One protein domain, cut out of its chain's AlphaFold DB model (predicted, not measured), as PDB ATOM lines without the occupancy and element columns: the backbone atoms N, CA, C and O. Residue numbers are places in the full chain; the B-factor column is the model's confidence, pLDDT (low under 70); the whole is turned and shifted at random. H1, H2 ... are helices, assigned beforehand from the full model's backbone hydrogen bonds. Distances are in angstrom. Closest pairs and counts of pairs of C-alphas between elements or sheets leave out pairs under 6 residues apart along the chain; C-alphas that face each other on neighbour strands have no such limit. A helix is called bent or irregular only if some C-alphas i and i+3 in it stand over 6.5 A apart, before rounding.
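This is residues 59 to 159 of the 189 residues of an uncharacterized protein of Lactobacillus reuteri (UniProt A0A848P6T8). Two long helical rods lie side by side and run opposite ways: H1, and the second arm of the bent helix H4, H4b. Beside the later part of H1, a hairpin of two shorter helices fills out the body: H2 crosses H1, and H3 folds back along H2 and packs on the first arm of H4, H4a, while residues 59 to 64 of H1 stick out. The printed part has 101 residues with four named helices, in the order H1, H2, H3, H4, and no named strand; its class is all helix. It is compact, with a radius of gyration of the C-alphas of 14.4 A, and elongated, with spans of 47, 26 and 20 A.

H1, residues 59 to 89, touches H2, residues 94 to 104, with its residues 75 to 83 alone. Their closest C-alphas, those of Tyr 79 and Ala 99, are 5.2 A apart, and they run opposite ways at a steep tilt of 46 degrees. H2 and H3, residues 112 to 126, form a helical hairpin at a shallow tilt of 15 degrees; their closest C-alphas, those of Tyr 100 and Gln 122, are 6.3 A apart. H4, residues 131 to 158, was assigned as one helix by its hydrogen bonds but is bent, with C-alphas 140 and 143 7.4 A apart; its arms, H4a, residues 131 to 140, and H4b, residues 143 to 158, stand at a steep tilt of 52 degrees. H3, with residues 121 to 125 alone, touches H4a in a second helical hairpin at a shallow tilt of 27 degrees, closest at the C-alphas of Ile 121 and Ala 134, 5.8 A apart. H1 touches H4a with residues 83 to 87 alone, closest at the C-alphas of Ser 86 and Asp 135, 6.9 A apart, at a steep tilt of 50 degrees. H1 touches H4b with residues 65 to 76 alone, closest at the C-alphas of Glu 69 and Leu 153, 6.6 A apart; they run opposite ways at a shallow tilt of 9 degrees. H1 and H3 are apart, and so are H2 and H4b. Each O i to N i+4 pair is within hydrogen-bond range in H2, H3, H4a and H4b; in H1 25 of 27 are.

H1 begins at C-alpha 59, (-40.741, 3.262, -11.527), and measures 43.9 A from first to last C-alpha. H2 measures 15.7 A and H3 20.5 A, the latter beginning at C-alpha 112, (-24.240, -8.237, -41.448). H4a measures 14.4 A, and H4b 22.6 A, ending at C-alpha 158, (-25.602, -0.809, -17.209).

The two C-alphas farthest apart, those of Gln 59 and Asp 130, are 48.0 A apart. The printed part has no cut; the links H1 to H2 and H3 to H4 are tight and H2 to H3 is short. The mean pLDDT of the printed part is 74.5, and 22 residues are under 70: 86 to 93, 125 to 126, 128 to 136, 138 and 158 to 159.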
ATOM      1  N   GLN A  59     -39.947   4.497 -11.482       74.00
ATOM      2  CA  GLN A  59     -40.741   3.262 -11.527       74.00
ATOM      3  C   GLN A  59     -41.090   2.862 -12.963       74.00
ATOM      4  O   GLN A  59     -40.793   1.741 -13.357       74.00
ATOM      5  N   GLN A  60     -41.589   3.791 -13.783       74.50
ATOM      6  CA  GLN A  60     -41.886   3.524 -15.197       74.50
ATOM      7  C   GLN A  60     -40.649   3.058 -15.975       74.50
ATOM      8  O   GLN A  60     -40.725   2.138 -16.783       74.50
ATOM      9  N   LYS A  61     -39.478   3.659 -15.721       73.94
ATOM     10  CA  LYS A  61     -38.219   3.204 -16.331       73.94
ATOM     11  C   LYS A  61     -37.847   1.785 -15.903       73.94
ATOM     12  O   LYS A  61     -37.321   1.035 -16.722       73.94
ATOM     13  N   LEU A  62     -38.095   1.433 -14.643       75.44
ATOM     14  CA  LEU A  62     -37.830   0.098 -14.115       75.44
ATOM     15  C   LEU A  62     -38.778  -0.946 -14.725       75.44
ATOM     16  O   LEU A  62     -38.319  -2.010 -15.126       75.44
ATOM     17  N   GLU A  63     -40.063  -0.616 -14.860       74.94
ATOM     18  CA  GLU A  63     -41.068  -1.466 -15.514       74.94
ATOM     19  C   GLU A  63     -40.714  -1.720 -16.983       74.94
ATOM     20  O   GLU A  63     -40.607  -2.873 -17.388       74.94
ATOM     21  N   ILE A  64     -40.417  -0.665 -17.751       77.06
ATOM     22  CA  ILE A  64     -39.998  -0.785 -19.161       77.06
ATOM     23  C   ILE A  64     -38.720  -1.627 -19.288       77.06
ATOM     24  O   ILE A  64     -38.559  -2.387 -20.242       77.06
ATOM     25  N   LYS A  65     -37.780  -1.495 -18.343       75.75
ATOM     26  CA  LYS A  65     -36.569  -2.324 -18.321       75.75
ATOM     27  C   LYS A  65     -36.923  -3.794 -18.103       75.75
ATOM     28  O   LYS A  65     -36.446  -4.636 -18.857       75.75
ATOM     29  N   HIS A  66     -37.735  -4.089 -17.090       80.62
ATOM     30  CA  HIS A  66     -38.140  -5.453 -16.763       80.62
ATOM     31  C   HIS A  66     -38.915  -6.107 -17.916       80.62
ATOM     32  O   HIS A  66     -38.688  -7.274 -18.235       80.62
ATOM     33  N   GLU A  67     -39.800  -5.355 -18.570       78.44
ATOM     34  CA  GLU A  67     -40.524  -5.796 -19.764       78.44
ATOM     35  C   GLU A  67     -39.549  -6.185 -20.881       78.44
ATOM     36  O   GLU A  67     -39.562  -7.330 -21.326       78.44
ATOM     37  N   LYS A  68     -38.605  -5.305 -21.235       77.62
ATOM     38  CA  LYS A  68     -37.579  -5.599 -22.253       77.62
ATOM     39  C   LYS A  68     -36.694  -6.790 -21.901       77.62
ATOM     40  O   LYS A  68     -36.343  -7.579 -22.773       77.62
ATOM     41  N   GLU A  69     -36.309  -6.914 -20.636       81.94
ATOM     42  CA  GLU A  69     -35.527  -8.050 -20.152       81.94
ATOM     43  C   GLU A  69     -36.300  -9.364 -20.330       81.94
ATOM     44  O   GLU A  69     -35.745 -10.360 -20.798       81.94
ATOM     45  N   THR A  70     -37.593  -9.343 -20.003       86.50
ATOM     46  CA  THR A  70     -38.499 -10.485 -20.156       86.50
ATOM     47  C   THR A  70     -38.688 -10.844 -21.626       86.50
ATOM     48  O   THR A  70     -38.600 -12.019 -21.980       86.50
ATOM     49  N   GLU A  71     -38.896  -9.853 -22.494       83.06
ATOM     50  CA  GLU A  71     -39.032 -10.048 -23.940       83.06
ATOM     51  C   GLU A  71     -37.780 -10.684 -24.556       83.06
ATOM     52  O   GLU A  71     -37.887 -11.684 -25.267       83.06
ATOM     53  N   ILE A  72     -36.591 -10.156 -24.235       80.31
ATOM     54  CA  ILE A  72     -35.316 -10.696 -24.723       80.31
ATOM     55  C   ILE A  72     -35.150 -12.137 -24.245       80.31
ATOM     56  O   ILE A  72     -34.974 -13.035 -25.066       80.31
ATOM     57  N   LYS A  73     -35.272 -12.389 -22.937       86.62
ATOM     58  CA  LYS A  73     -35.151 -13.748 -22.388       86.62
ATOM     59  C   LYS A  73     -36.133 -14.710 -23.052       86.62
ATOM     60  O   LYS A  73     -35.738 -15.807 -23.429       86.62
ATOM     61  N   SER A  74     -37.383 -14.293 -23.242       87.88
ATOM     62  CA  SER A  74     -38.416 -15.102 -23.894       87.88
ATOM     63  C   SER A  74     -38.047 -15.446 -25.340       87.88
ATOM     64  O   SER A  74     -38.093 -16.616 -25.721       87.88
ATOM     65  N   ALA A  75     -37.601 -14.470 -26.136       82.06
ATOM     66  CA  ALA A  75     -37.224 -14.690 -27.533       82.06
ATOM     67  C   ALA A  75     -36.045 -15.672 -27.674       82.06
ATOM     68  O   ALA A  75     -36.101 -16.605 -28.479       82.06
ATOM     69  N   PHE A  76     -34.998 -15.507 -26.857       85.44
ATOM     70  CA  PHE A  76     -33.842 -16.409 -26.866       85.44
ATOM     71  C   PHE A  76     -34.197 -17.805 -26.326       85.44
ATOM     72  O   PHE A  76     -33.826 -18.812 -26.932       85.44
ATOM     73  N   GLN A  77     -34.990 -17.901 -25.255       86.44
ATOM     74  CA  GLN A  77     -35.450 -19.187 -24.717       86.44
ATOM     75  C   GLN A  77     -36.342 -19.951 -25.697       86.44
ATOM     76  O   GLN A  77     -36.139 -21.153 -25.883       86.44
ATOM     77  N   ASN A  78     -37.281 -19.272 -26.360       84.25
ATOM     78  CA  ASN A  78     -38.126 -19.874 -27.390       84.25
ATOM     79  C   ASN A  78     -37.280 -20.410 -28.543       84.25
ATOM     80  O   ASN A  78     -37.478 -21.546 -28.974       84.25
ATOM     81  N   TYR A  79     -36.283 -19.643 -28.986       79.06
ATOM     82  CA  TYR A  79     -35.327 -20.097 -29.989       79.06
ATOM     83  C   TYR A  79     -34.592 -21.372 -29.549       79.06
ATOM     84  O   TYR A  79     -34.535 -22.342 -30.311       79.06
ATOM     85  N   TYR A  80     -34.048 -21.412 -28.327       79.56
ATOM     86  CA  TYR A  80     -33.322 -22.590 -27.836       79.56
ATOM     87  C   TYR A  80     -34.238 -23.807 -27.697       79.56
ATOM     88  O   TYR A  80     -33.863 -24.906 -28.107       79.56
ATOM     89  N   ALA A  81     -35.443 -23.620 -27.158       80.75
ATOM     90  CA  ALA A  81     -36.427 -24.683 -27.000       80.75
ATOM     91  C   ALA A  81     -36.820 -25.272 -28.360       80.75
ATOM     92  O   ALA A  81     -36.764 -26.489 -28.545       80.75
ATOM     93  N   GLN A  82     -37.126 -24.419 -29.336       76.75
ATOM     94  CA  GLN A  82     -37.526 -24.849 -30.673       76.75
ATOM     95  C   GLN A  82     -36.376 -25.489 -31.464       76.75
ATOM     96  O   GLN A  82     -36.591 -26.496 -32.142       76.75
ATOM     97  N   THR A  83     -35.149 -24.991 -31.288       71.81
ATOM     98  CA  THR A  83     -33.925 -25.615 -31.825       71.81
ATOM     99  C   THR A  83     -33.645 -26.967 -31.164       71.81
ATOM    100  O   THR A  83     -33.195 -27.900 -31.814       71.81
ATOM    101  N   SER A  84     -33.935 -27.137 -29.873       70.81
ATOM    102  CA  SER A  84     -33.803 -28.455 -29.242       70.81
ATOM    103  C   SER A  84     -34.864 -29.434 -29.759       70.81
ATOM    104  O   SER A  84     -34.580 -30.614 -29.952       70.81
ATOM    105  N   LEU A  85     -36.076 -28.946 -30.045       71.31
ATOM    106  CA  LEU A  85     -37.201 -29.753 -30.516       71.31
ATOM    107  C   LEU A  85     -37.002 -30.262 -31.956       71.31
ATOM    108  O   LEU A  85     -37.433 -31.380 -32.264       71.31
ATOM    109  N   SER A  86     -36.335 -29.489 -32.827       66.00
ATOM    110  CA  SER A  86     -36.028 -29.893 -34.212       66.00
ATOM    111  C   SER A  86     -35.169 -31.156 -34.267       66.00
ATOM    112  O   SER A  86     -35.448 -32.044 -35.080       66.00
ATOM    113  N   ILE A  87     -34.209 -31.293 -33.346       62.72
ATOM    114  CA  ILE A  87     -33.340 -32.475 -33.211       62.72
ATOM    115  C   ILE A  87     -34.173 -33.745 -32.994       62.72
ATOM    116  O   ILE A  87     -33.895 -34.793 -33.583       62.72
ATOM    117  N   TYR A  88     -35.208 -33.656 -32.154       62.56
ATOM    118  CA  TYR A  88     -36.026 -34.805 -31.764       62.56
ATOM    119  C   TYR A  88     -37.127 -35.128 -32.777       62.56
ATOM    120  O   TYR A  88     -37.357 -36.303 -33.069       62.56
ATOM    121  N   LYS A  89     -37.821 -34.116 -33.313       62.00
ATOM    122  CA  LYS A  89     -38.992 -34.327 -34.184       62.00
ATOM    123  C   LYS A  89     -38.658 -34.446 -35.675       62.00
ATOM    124  O   LYS A  89     -39.500 -34.939 -36.422       62.00
ATOM    125  N   LYS A  90     -37.464 -34.023 -36.120       61.09
ATOM    126  CA  LYS A  90     -37.034 -34.013 -37.540       61.09
ATOM    127  C   LYS A  90     -38.020 -33.328 -38.507       61.09
ATOM    128  O   LYS A  90     -37.986 -33.580 -39.710       61.09
ATOM    129  N   GLN A  91     -38.892 -32.463 -37.996       61.31
ATOM    130  CA  GLN A  91     -39.870 -31.691 -38.759       61.31
ATOM    131  C   GLN A  91     -39.786 -30.227 -38.347       61.31
ATOM    132  O   GLN A  91     -39.528 -29.926 -37.179       61.31
ATOM    133  N   ILE A  92     -40.009 -29.347 -39.323       62.09
ATOM    134  CA  ILE A  92     -40.124 -27.911 -39.093       62.09
ATOM    135  C   ILE A  92     -41.575 -27.608 -38.750       62.09
ATOM    136  O   ILE A  92     -42.472 -28.006 -39.490       62.09
ATOM    137  N   LEU A  93     -41.790 -26.937 -37.623       66.56
ATOM    138  CA  LEU A  93     -43.106 -26.493 -37.166       66.56
ATOM    139  C   LEU A  93     -43.223 -24.978 -37.361       66.56
ATOM    140  O   LEU A  93     -42.218 -24.273 -37.293       66.56
ATOM    141  N   ASP A  94     -44.433 -24.460 -37.554       72.06
ATOM    142  CA  ASP A  94     -44.670 -23.009 -37.661       72.06
ATOM    143  C   ASP A  94     -44.106 -22.245 -36.445       72.06
ATOM    144  O   ASP A  94     -43.545 -21.157 -36.571       72.06
ATOM    145  N   GLU A  95     -44.134 -22.893 -35.279       75.31
ATOM    146  CA  GLU A  95     -43.575 -22.434 -34.003       75.31
ATOM    147  C   GLU A  95     -42.059 -22.172 -34.061       75.31
ATOM    148  O   GLU A  95     -41.542 -21.288 -33.378       75.31
ATOM    149  N   GLN A  96     -41.330 -22.921 -34.894       72.19
ATOM    150  CA  GLN A  96     -39.912 -22.676 -35.140       72.19
ATOM    151  C   GLN A  96     -39.742 -21.376 -35.921       72.19
ATOM    152  O   GLN A  96     -39.021 -20.488 -35.474       72.19
ATOM    153  N   VAL A  97     -40.444 -21.225 -37.049       72.50
ATOM    154  CA  VAL A  97     -40.383 -20.021 -37.903       72.50
ATOM    155  C   VAL A  97     -40.730 -18.754 -37.114       72.50
ATOM    156  O   VAL A  97     -40.078 -17.716 -37.282       72.50
ATOM    157  N   GLU A  98     -41.709 -18.841 -36.217       80.44
ATOM    158  CA  GLU A  98     -42.080 -17.748 -35.319       80.44
ATOM    159  C   GLU A  98     -40.948 -17.387 -34.345       80.44
ATOM    160  O   GLU A  98     -40.555 -16.218 -34.276       80.44
ATOM    161  N   ALA A  99     -40.357 -18.374 -33.664       77.19
ATOM    162  CA  ALA A  99     -39.238 -18.146 -32.748       77.19
ATOM    163  C   ALA A  99     -38.033 -17.485 -33.451       77.19
ATOM    164  O   ALA A  99     -37.393 -16.594 -32.889       77.19
ATOM    165  N   TYR A 100     -37.750 -17.849 -34.708       73.06
ATOM    166  CA  TYR A 100     -36.694 -17.198 -35.496       73.06
ATOM    167  C   TYR A 100     -37.027 -15.753 -35.850       73.06
ATOM    168  O   TYR A 100     -36.157 -14.885 -35.785       73.06
ATOM    169  N   SER A 101     -38.281 -15.487 -36.204       74.12
ATOM    170  CA  SER A 101     -38.732 -14.139 -36.552       74.12
ATOM    171  C   SER A 101     -38.611 -13.191 -35.355       74.12
ATOM    172  O   SER A 101     -38.184 -12.049 -35.521       74.12
ATOM    173  N   GLN A 102     -38.904 -13.687 -34.148       78.44
ATOM    174  CA  GLN A 102     -38.714 -12.951 -32.896       78.44
ATOM    175  C   GLN A 102     -37.229 -12.757 -32.558       78.44
ATOM    176  O   GLN A 102     -36.830 -11.668 -32.167       78.44
ATOM    177  N   LEU A 103     -36.372 -13.766 -32.744       81.00
ATOM    178  CA  LEU A 103     -34.938 -13.621 -32.468       81.00
ATOM    179  C   LEU A 103     -34.285 -12.543 -33.353       81.00
ATOM    180  O   LEU A 103     -33.466 -11.753 -32.877       81.00
ATOM    181  N   ILE A 104     -34.647 -12.496 -34.641       73.81
ATOM    182  CA  ILE A 104     -34.036 -11.587 -35.622       73.81
ATOM    183  C   ILE A 104     -34.185 -10.113 -35.224       73.81
ATOM    184  O   ILE A 104     -33.295  -9.312 -35.522       73.81
ATOM    185  N   THR A 105     -35.246  -9.741 -34.502       77.44
ATOM    186  CA  THR A 105     -35.444  -8.350 -34.065       77.44
ATOM    187  C   THR A 105     -34.400  -7.877 -33.056       77.44
ATOM    188  O   THR A 105     -34.183  -6.671 -32.934       77.44
ATOM    189  N   TYR A 106     -33.730  -8.804 -32.367       78.69
ATOM    190  CA  TYR A 106     -32.694  -8.508 -31.373       78.69
ATOM    191  C   TYR A 106     -31.271  -8.629 -31.928       78.69
ATOM    192  O   TYR A 106     -30.302  -8.364 -31.215       78.69
ATOM    193  N   LEU A 107     -31.119  -8.997 -33.205       75.75
ATOM    194  CA  LEU A 107     -29.804  -9.134 -33.814       75.75
ATOM    195  C   LEU A 107     -29.155  -7.767 -34.097       75.75
ATOM    196  O   LEU A 107     -29.794  -6.856 -34.637       75.75
ATOM    197  N   PRO A 108     -27.858  -7.600 -33.782       72.44
ATOM    198  CA  PRO A 108     -27.168  -6.334 -33.961       72.44
ATOM    199  C   PRO A 108     -26.986  -6.050 -35.451       72.44
ATOM    200  O   PRO A 108     -26.296  -6.784 -36.156       72.44
ATOM    201  N   LYS A 109     -27.556  -4.944 -35.945       72.44
ATOM    202  CA  LYS A 109     -27.498  -4.552 -37.371       72.44
ATOM    203  C   LYS A 109     -26.077  -4.452 -37.939       72.44
ATOM    204  O   LYS A 109     -25.895  -4.558 -39.146       72.44
ATOM    205  N   SER A 110     -25.086  -4.234 -37.076       73.69
ATOM    206  CA  SER A 110     -23.672  -4.132 -37.432       73.69
ATOM    207  C   SER A 110     -23.041  -5.461 -37.854       73.69
ATOM    208  O   SER A 110     -22.040  -5.440 -38.565       73.69
ATOM    209  N   ASP A 111     -23.599  -6.608 -37.460       73.50
ATOM    210  CA  ASP A 111     -23.053  -7.922 -37.815       73.50
ATOM    211  C   ASP A 111     -23.774  -8.521 -39.027       73.50
ATOM    212  O   ASP A 111     -24.501  -9.512 -38.951       73.50
ATOM    213  N   VAL A 112     -23.578  -7.880 -40.182       72.69
ATOM    214  CA  VAL A 112     -24.240  -8.237 -41.448       72.69
ATOM    215  C   VAL A 112     -23.986  -9.698 -41.831       72.69
ATOM    216  O   VAL A 112     -24.894 -10.380 -42.301       72.69
ATOM    217  N   GLY A 113     -22.769 -10.203 -41.595       75.00
ATOM    218  CA  GLY A 113     -22.402 -11.579 -41.926       75.00
ATOM    219  C   GLY A 113     -23.154 -12.602 -41.079       75.00
ATOM    220  O   GLY A 113     -23.684 -13.572 -41.619       75.00
ATOM    221  N   PHE A 114     -23.230 -12.390 -39.764       76.94
ATOM    222  CA  PHE A 114     -24.009 -13.242 -38.866       76.94
ATOM    223  C   PHE A 114     -25.511 -13.151 -39.143       76.94
ATOM    224  O   PHE A 114     -26.169 -14.182 -39.266       76.94
ATOM    225  N   ASN A 115     -26.034 -11.941 -39.326       73.69
ATOM    226  CA  ASN A 115     -27.459 -11.721 -39.552       73.69
ATOM    227  C   ASN A 115     -27.927 -12.331 -40.872       73.69
ATOM    228  O   ASN A 115     -28.978 -12.961 -40.897       73.69
ATOM    229  N   SER A 116     -27.126 -12.214 -41.939       75.19
ATOM    230  CA  SER A 116     -27.401 -12.881 -43.218       75.19
ATOM    231  C   SER A 116     -27.510 -14.389 -43.034       75.19
ATOM    232  O   SER A 116     -28.421 -15.003 -43.564       75.19
ATOM    233  N   LYS A 117     -26.633 -14.991 -42.223       77.69
ATOM    234  CA  LYS A 117     -26.668 -16.434 -41.958       77.69
ATOM    235  C   LYS A 117     -27.908 -16.846 -41.175       77.69
ATOM    236  O   LYS A 117     -28.475 -17.883 -41.486       77.69
ATOM    237  N   ILE A 118     -28.339 -16.071 -40.179       74.62
ATOM    238  CA  ILE A 118     -29.577 -16.370 -39.441       74.62
ATOM    239  C   ILE A 118     -30.807 -16.192 -40.344       74.62
ATOM    240  O   ILE A 118     -31.701 -17.039 -40.329       74.62
ATOM    241  N   TRP A 119     -30.811 -15.154 -41.183       74.81
ATOM    242  CA  TRP A 119     -31.865 -14.894 -42.165       74.81
ATOM    243  C   TRP A 119     -31.969 -16.007 -43.213       74.81
ATOM    244  O   TRP A 119     -33.063 -16.496 -43.479       74.81
ATOM    245  N   ASP A 120     -30.840 -16.479 -43.744       75.81
ATOM    246  CA  ASP A 120     -30.796 -17.586 -44.706       75.81
ATOM    247  C   ASP A 120     -31.419 -18.860 -44.122       75.81
ATOM    248  O   ASP A 120     -32.092 -19.616 -44.828       75.81
ATOM    249  N   ILE A 121     -31.202 -19.123 -42.827       74.44
ATOM    250  CA  ILE A 121     -31.796 -20.298 -42.196       74.44
ATOM    251  C   ILE A 121     -33.305 -20.091 -41.998       74.44
ATOM    252  O   ILE A 121     -34.068 -20.998 -42.325       74.44
ATOM    253  N   GLN A 122     -33.759 -18.909 -41.567       72.44
ATOM    254  CA  GLN A 122     -35.193 -18.585 -41.488       72.44
ATOM    255  C   GLN A 122     -35.878 -18.734 -42.858       72.44
ATOM    256  O   GLN A 122     -36.930 -19.370 -42.961       72.44
ATOM    257  N   GLU A 123     -35.274 -18.204 -43.922       73.81
ATOM    258  CA  GLU A 123     -35.800 -18.316 -45.281       73.81
ATOM    259  C   GLU A 123     -35.871 -19.786 -45.723       73.81
ATOM    260  O   GLU A 123     -36.900 -20.231 -46.240       73.81
ATOM    261  N   SER A 124     -34.820 -20.565 -45.453       71.44
ATOM    262  CA  SER A 124     -34.792 -22.006 -45.726       71.44
ATOM    263  C   SER A 124     -35.888 -22.766 -44.974       71.44
ATOM    264  O   SER A 124     -36.488 -23.683 -45.538       71.44
ATOM    265  N   LEU A 125     -36.169 -22.395 -43.722       69.44
ATOM    266  CA  LEU A 125     -37.248 -22.995 -42.940       69.44
ATOM    267  C   LEU A 125     -38.631 -22.630 -43.487       69.44
ATOM    268  O   LEU A 125     -39.475 -23.507 -43.653       69.44
ATOM    269  N   SER A 126     -38.844 -21.355 -43.825       67.75
ATOM    270  CA  SER A 126     -40.129 -20.849 -44.329       67.75
ATOM    271  C   SER A 126     -40.555 -21.470 -45.665       67.75
ATOM    272  O   SER A 126     -41.741 -21.546 -45.969       67.75
ATOM    273  N   LYS A 127     -39.591 -21.948 -46.462       70.12
ATOM    274  CA  LYS A 127     -39.834 -22.590 -47.761       70.12
ATOM    275  C   LYS A 127     -39.977 -24.114 -47.675       70.12
ATOM    276  O   LYS A 127     -40.028 -24.767 -48.714       70.12
ATOM    277  N   GLY A 128     -40.008 -24.689 -46.469       62.81
ATOM    278  CA  GLY A 128     -40.048 -26.143 -46.278       62.81
ATOM    279  C   GLY A 128     -38.777 -26.851 -46.767       62.81
ATOM    280  O   GLY A 128     -38.853 -27.971 -47.271       62.81
ATOM    281  N   GLY A 129     -37.621 -26.179 -46.684       63.44
ATOM    282  CA  GLY A 129     -36.327 -26.694 -47.139       63.44
ATOM    283  C   GLY A 129     -35.773 -27.849 -46.292       63.44
ATOM    284  O   GLY A 129     -36.400 -28.317 -45.345       63.44
ATOM    285  N   ASP A 130     -34.562 -28.313 -46.632       64.31
ATOM    286  CA  ASP A 130     -33.898 -29.436 -45.952       64.31
ATOM    287  C   ASP A 130     -33.624 -29.129 -44.470       64.31
ATOM    288  O   ASP A 130     -32.647 -28.455 -44.109       64.31
ATOM    289  N   THR A 131     -34.485 -29.692 -43.624       58.75
ATOM    290  CA  THR A 131     -34.489 -29.555 -42.165       58.75
ATOM    291  C   THR A 131     -33.160 -29.986 -41.545       58.75
ATOM    292  O   THR A 131     -32.706 -29.379 -40.579       58.75
ATOM    293  N   THR A 132     -32.471 -30.960 -42.145       61.47
ATOM    294  CA  THR A 132     -31.207 -31.514 -41.638       61.47
ATOM    295  C   THR A 132     -30.059 -30.520 -41.803       61.47
ATOM    296  O   THR A 132     -29.164 -30.421 -40.957       61.47
ATOM    297  N   SER A 133     -30.065 -29.779 -42.912       64.50
ATOM    298  CA  SER A 133     -29.057 -28.760 -43.205       64.50
ATOM    299  C   SER A 133     -29.276 -27.485 -42.387       64.50
ATOM    300  O   SER A 133     -28.304 -26.891 -41.910       64.50
ATOM    301  N   ALA A 134     -30.539 -27.104 -42.175       62.34
ATOM    302  CA  ALA A 134     -30.927 -25.976 -41.340       62.34
ATOM    303  C   ALA A 134     -30.575 -26.241 -39.869       62.34
ATOM    304  O   ALA A 134     -29.896 -25.423 -39.253       62.34
ATOM    305  N   ASP A 135     -30.909 -27.427 -39.354       63.94
ATOM    306  CA  ASP A 135     -30.604 -27.865 -37.989       63.94
ATOM    307  C   ASP A 135     -29.102 -27.792 -37.674       63.94
ATOM    308  O   ASP A 135     -28.691 -27.152 -36.706       63.94
ATOM    309  N   LYS A 136     -28.237 -28.329 -38.543       68.69
ATOM    310  CA  LYS A 136     -26.777 -28.221 -38.355       68.69
ATOM    311  C   LYS A 136     -26.283 -26.777 -38.317       68.69
ATOM    312  O   LYS A 136     -25.403 -26.448 -37.521       68.69
ATOM    313  N   ARG A 137     -26.831 -25.918 -39.181       70.00
ATOM    314  CA  ARG A 137     -26.485 -24.491 -39.204       70.00
ATOM    315  C   ARG A 137     -26.984 -23.785 -37.944       70.00
ATOM    316  O   ARG A 137     -26.274 -22.920 -37.449       70.00
ATOM    317  N   PHE A 138     -28.120 -24.187 -37.377       69.75
ATOM    318  CA  PHE A 138     -28.613 -23.639 -36.111       69.75
ATOM    319  C   PHE A 138     -27.680 -23.915 -34.945       69.75
ATOM    320  O   PHE A 138     -27.274 -22.988 -34.243       69.75
ATOM    321  N   HIS A 139     -27.260 -25.167 -34.791       71.81
ATOM    322  CA  HIS A 139     -26.358 -25.560 -33.713       71.81
ATOM    323  C   HIS A 139     -25.026 -24.809 -33.752       71.81
ATOM    324  O   HIS A 139     -24.461 -24.486 -32.709       71.81
ATOM    325  N   GLN A 140     -24.543 -24.487 -34.954       80.69
ATOM    326  CA  GLN A 140     -23.296 -23.754 -35.145       80.69
ATOM    327  C   GLN A 140     -23.328 -22.346 -34.527       80.69
ATOM    328  O   GLN A 140     -22.284 -21.843 -34.109       80.69
ATOM    329  N   TYR A 141     -24.498 -21.707 -34.469       78.75
ATOM    330  CA  TYR A 141     -24.634 -20.319 -34.022       78.75
ATOM    331  C   TYR A 141     -25.101 -20.172 -32.571       78.75
ATOM    332  O   TYR A 141     -25.043 -19.059 -32.047       78.75
ATOM    333  N   LEU A 142     -25.464 -21.269 -31.892       78.62
ATOM    334  CA  LEU A 142     -25.865 -21.264 -30.478       78.62
ATOM    335  C   LEU A 142     -24.875 -20.532 -29.552       78.62
ATOM    336  O   LEU A 142     -25.334 -19.696 -28.773       78.62
ATOM    337  N   PRO A 143     -23.544 -20.755 -29.629       82.06
ATOM    338  CA  PRO A 143     -22.607 -20.070 -28.737       82.06
ATOM    339  C   PRO A 143     -22.638 -18.548 -28.908       82.06
ATOM    340  O   PRO A 143     -22.665 -17.810 -27.931       82.06
ATOM    341  N   LYS A 144     -22.712 -18.081 -30.159       82.06
ATOM    342  CA  LYS A 144     -22.731 -16.653 -30.483       82.06
ATOM    343  C   LYS A 144     -24.059 -15.989 -30.109       82.06
ATOM    344  O   LYS A 144     -24.071 -14.830 -29.713       82.06
ATOM    345  N   LEU A 145     -25.172 -16.717 -30.217       81.75
ATOM    346  CA  LEU A 145     -26.472 -16.241 -29.742       81.75
ATOM    347  C   LEU A 145     -26.503 -16.114 -28.221       81.75
ATOM    348  O   LEU A 145     -27.004 -15.115 -27.719       81.75
ATOM    349  N   LYS A 146     -25.889 -17.055 -27.502       83.00
ATOM    350  CA  LYS A 146     -25.760 -16.964 -26.048       83.00
ATOM    351  C   LYS A 146     -24.920 -15.761 -25.612       83.00
ATOM    352  O   LYS A 146     -25.332 -15.017 -24.731       83.00
ATOM    353  N   GLU A 147     -23.784 -15.524 -26.268       85.56
ATOM    354  CA  GLU A 147     -22.976 -14.320 -26.018       85.56
ATOM    355  C   GLU A 147     -23.766 -13.031 -26.295       85.56
ATOM    356  O   GLU A 147     -23.646 -12.057 -25.554       85.56
ATOM    357  N   LEU A 148     -24.592 -13.017 -27.347       85.06
ATOM    358  CA  LEU A 148     -25.428 -11.866 -27.679       85.06
ATOM    359  C   LEU A 148     -26.526 -11.624 -26.633       85.06
ATOM    360  O   LEU A 148     -26.748 -10.477 -26.249       85.06
ATOM    361  N   GLU A 149     -27.193 -12.680 -26.165       85.88
ATOM    362  CA  GLU A 149     -28.179 -12.611 -25.081       85.88
ATOM    363  C   GLU A 149     -27.562 -11.982 -23.827       85.88
ATOM    364  O   GLU A 149     -28.082 -10.998 -23.299       85.88
ATOM    365  N   GLU A 150     -26.403 -12.491 -23.401       86.75
ATOM    366  CA  GLU A 150     -25.671 -11.977 -22.242       86.75
ATOM    367  C   GLU A 150     -25.284 -10.500 -22.431       86.75
ATOM    368  O   GLU A 150     -25.480  -9.685 -21.528       86.75
ATOM    369  N   GLN A 151     -24.809 -10.111 -23.619       83.81
ATOM    370  CA  GLN A 151     -24.476  -8.714 -23.926       83.81
ATOM    371  C   GLN A 151     -25.694  -7.785 -23.886       83.81
ATOM    372  O   GLN A 151     -25.598  -6.679 -23.347       83.81
ATOM    373  N   LEU A 152     -26.834  -8.206 -24.440       80.44
ATOM    374  CA  LEU A 152     -28.067  -7.416 -24.435       80.44
ATOM    375  C   LEU A 152     -28.578  -7.200 -23.006       80.44
ATOM    376  O   LEU A 152     -28.938  -6.077 -22.641       80.44
ATOM    377  N   LEU A 153     -28.545  -8.246 -22.177       81.00
ATOM    378  CA  LEU A 153     -28.943  -8.170 -20.771       81.00
ATOM    379  C   LEU A 153     -27.999  -7.266 -19.957       81.00
ATOM    380  O   LEU A 153     -28.465  -6.398 -19.219       81.00
ATOM    381  N   LEU A 154     -26.684  -7.363 -20.170       79.88
ATOM    382  CA  LEU A 154     -25.698  -6.478 -19.530       79.88
ATOM    383  C   LEU A 154     -25.867  -5.001 -19.939       79.88
ATOM    384  O   LEU A 154     -25.680  -4.088 -19.126       79.88
ATOM    385  N   GLN A 155     -26.252  -4.725 -21.188       76.50
ATOM    386  CA  GLN A 155     -26.571  -3.362 -21.638       76.50
ATOM    387  C   GLN A 155     -27.837  -2.806 -20.968       76.50
ATOM    388  O   GLN A 155     -27.918  -1.605 -20.695       76.50
ATOM    389  N   LEU A 156     -28.821  -3.654 -20.666       74.19
ATOM    390  CA  LEU A 156     -30.011  -3.270 -19.896       74.19
ATOM    391  C   LEU A 156     -29.690  -3.007 -18.420       74.19
ATOM    392  O   LEU A 156     -30.292  -2.124 -17.802       74.19
ATOM    393  N   GLU A 157     -28.732  -3.733 -17.847       71.50
ATOM    394  CA  GLU A 157     -28.261  -3.507 -16.480       71.50
ATOM    395  C   GLU A 157     -27.452  -2.215 -16.339       71.50
ATOM    396  O   GLU A 157     -27.746  -1.405 -15.457       71.50
ATOM    397  N   SER A 158     -26.499  -1.977 -17.241       60.72
ATOM    398  CA  SER A 158     -25.602  -0.809 -17.209       60.72
ATOM    399  C   SER A 158     -26.288   0.534 -17.496       60.72
ATOM    400  O   SER A 158     -25.810   1.569 -17.040       60.72
ATOM    401  N   ASN A 159     -27.438   0.534 -18.179       57.12
ATOM    402  CA  ASN A 159     -28.253   1.735 -18.411       57.12
ATOM    403  C   ASN A 159     -29.274   2.016 -17.291       57.12
ATOM    404  O   ASN A 159     -30.134   2.894 -17.430       57.12
TER     405      ASN A 159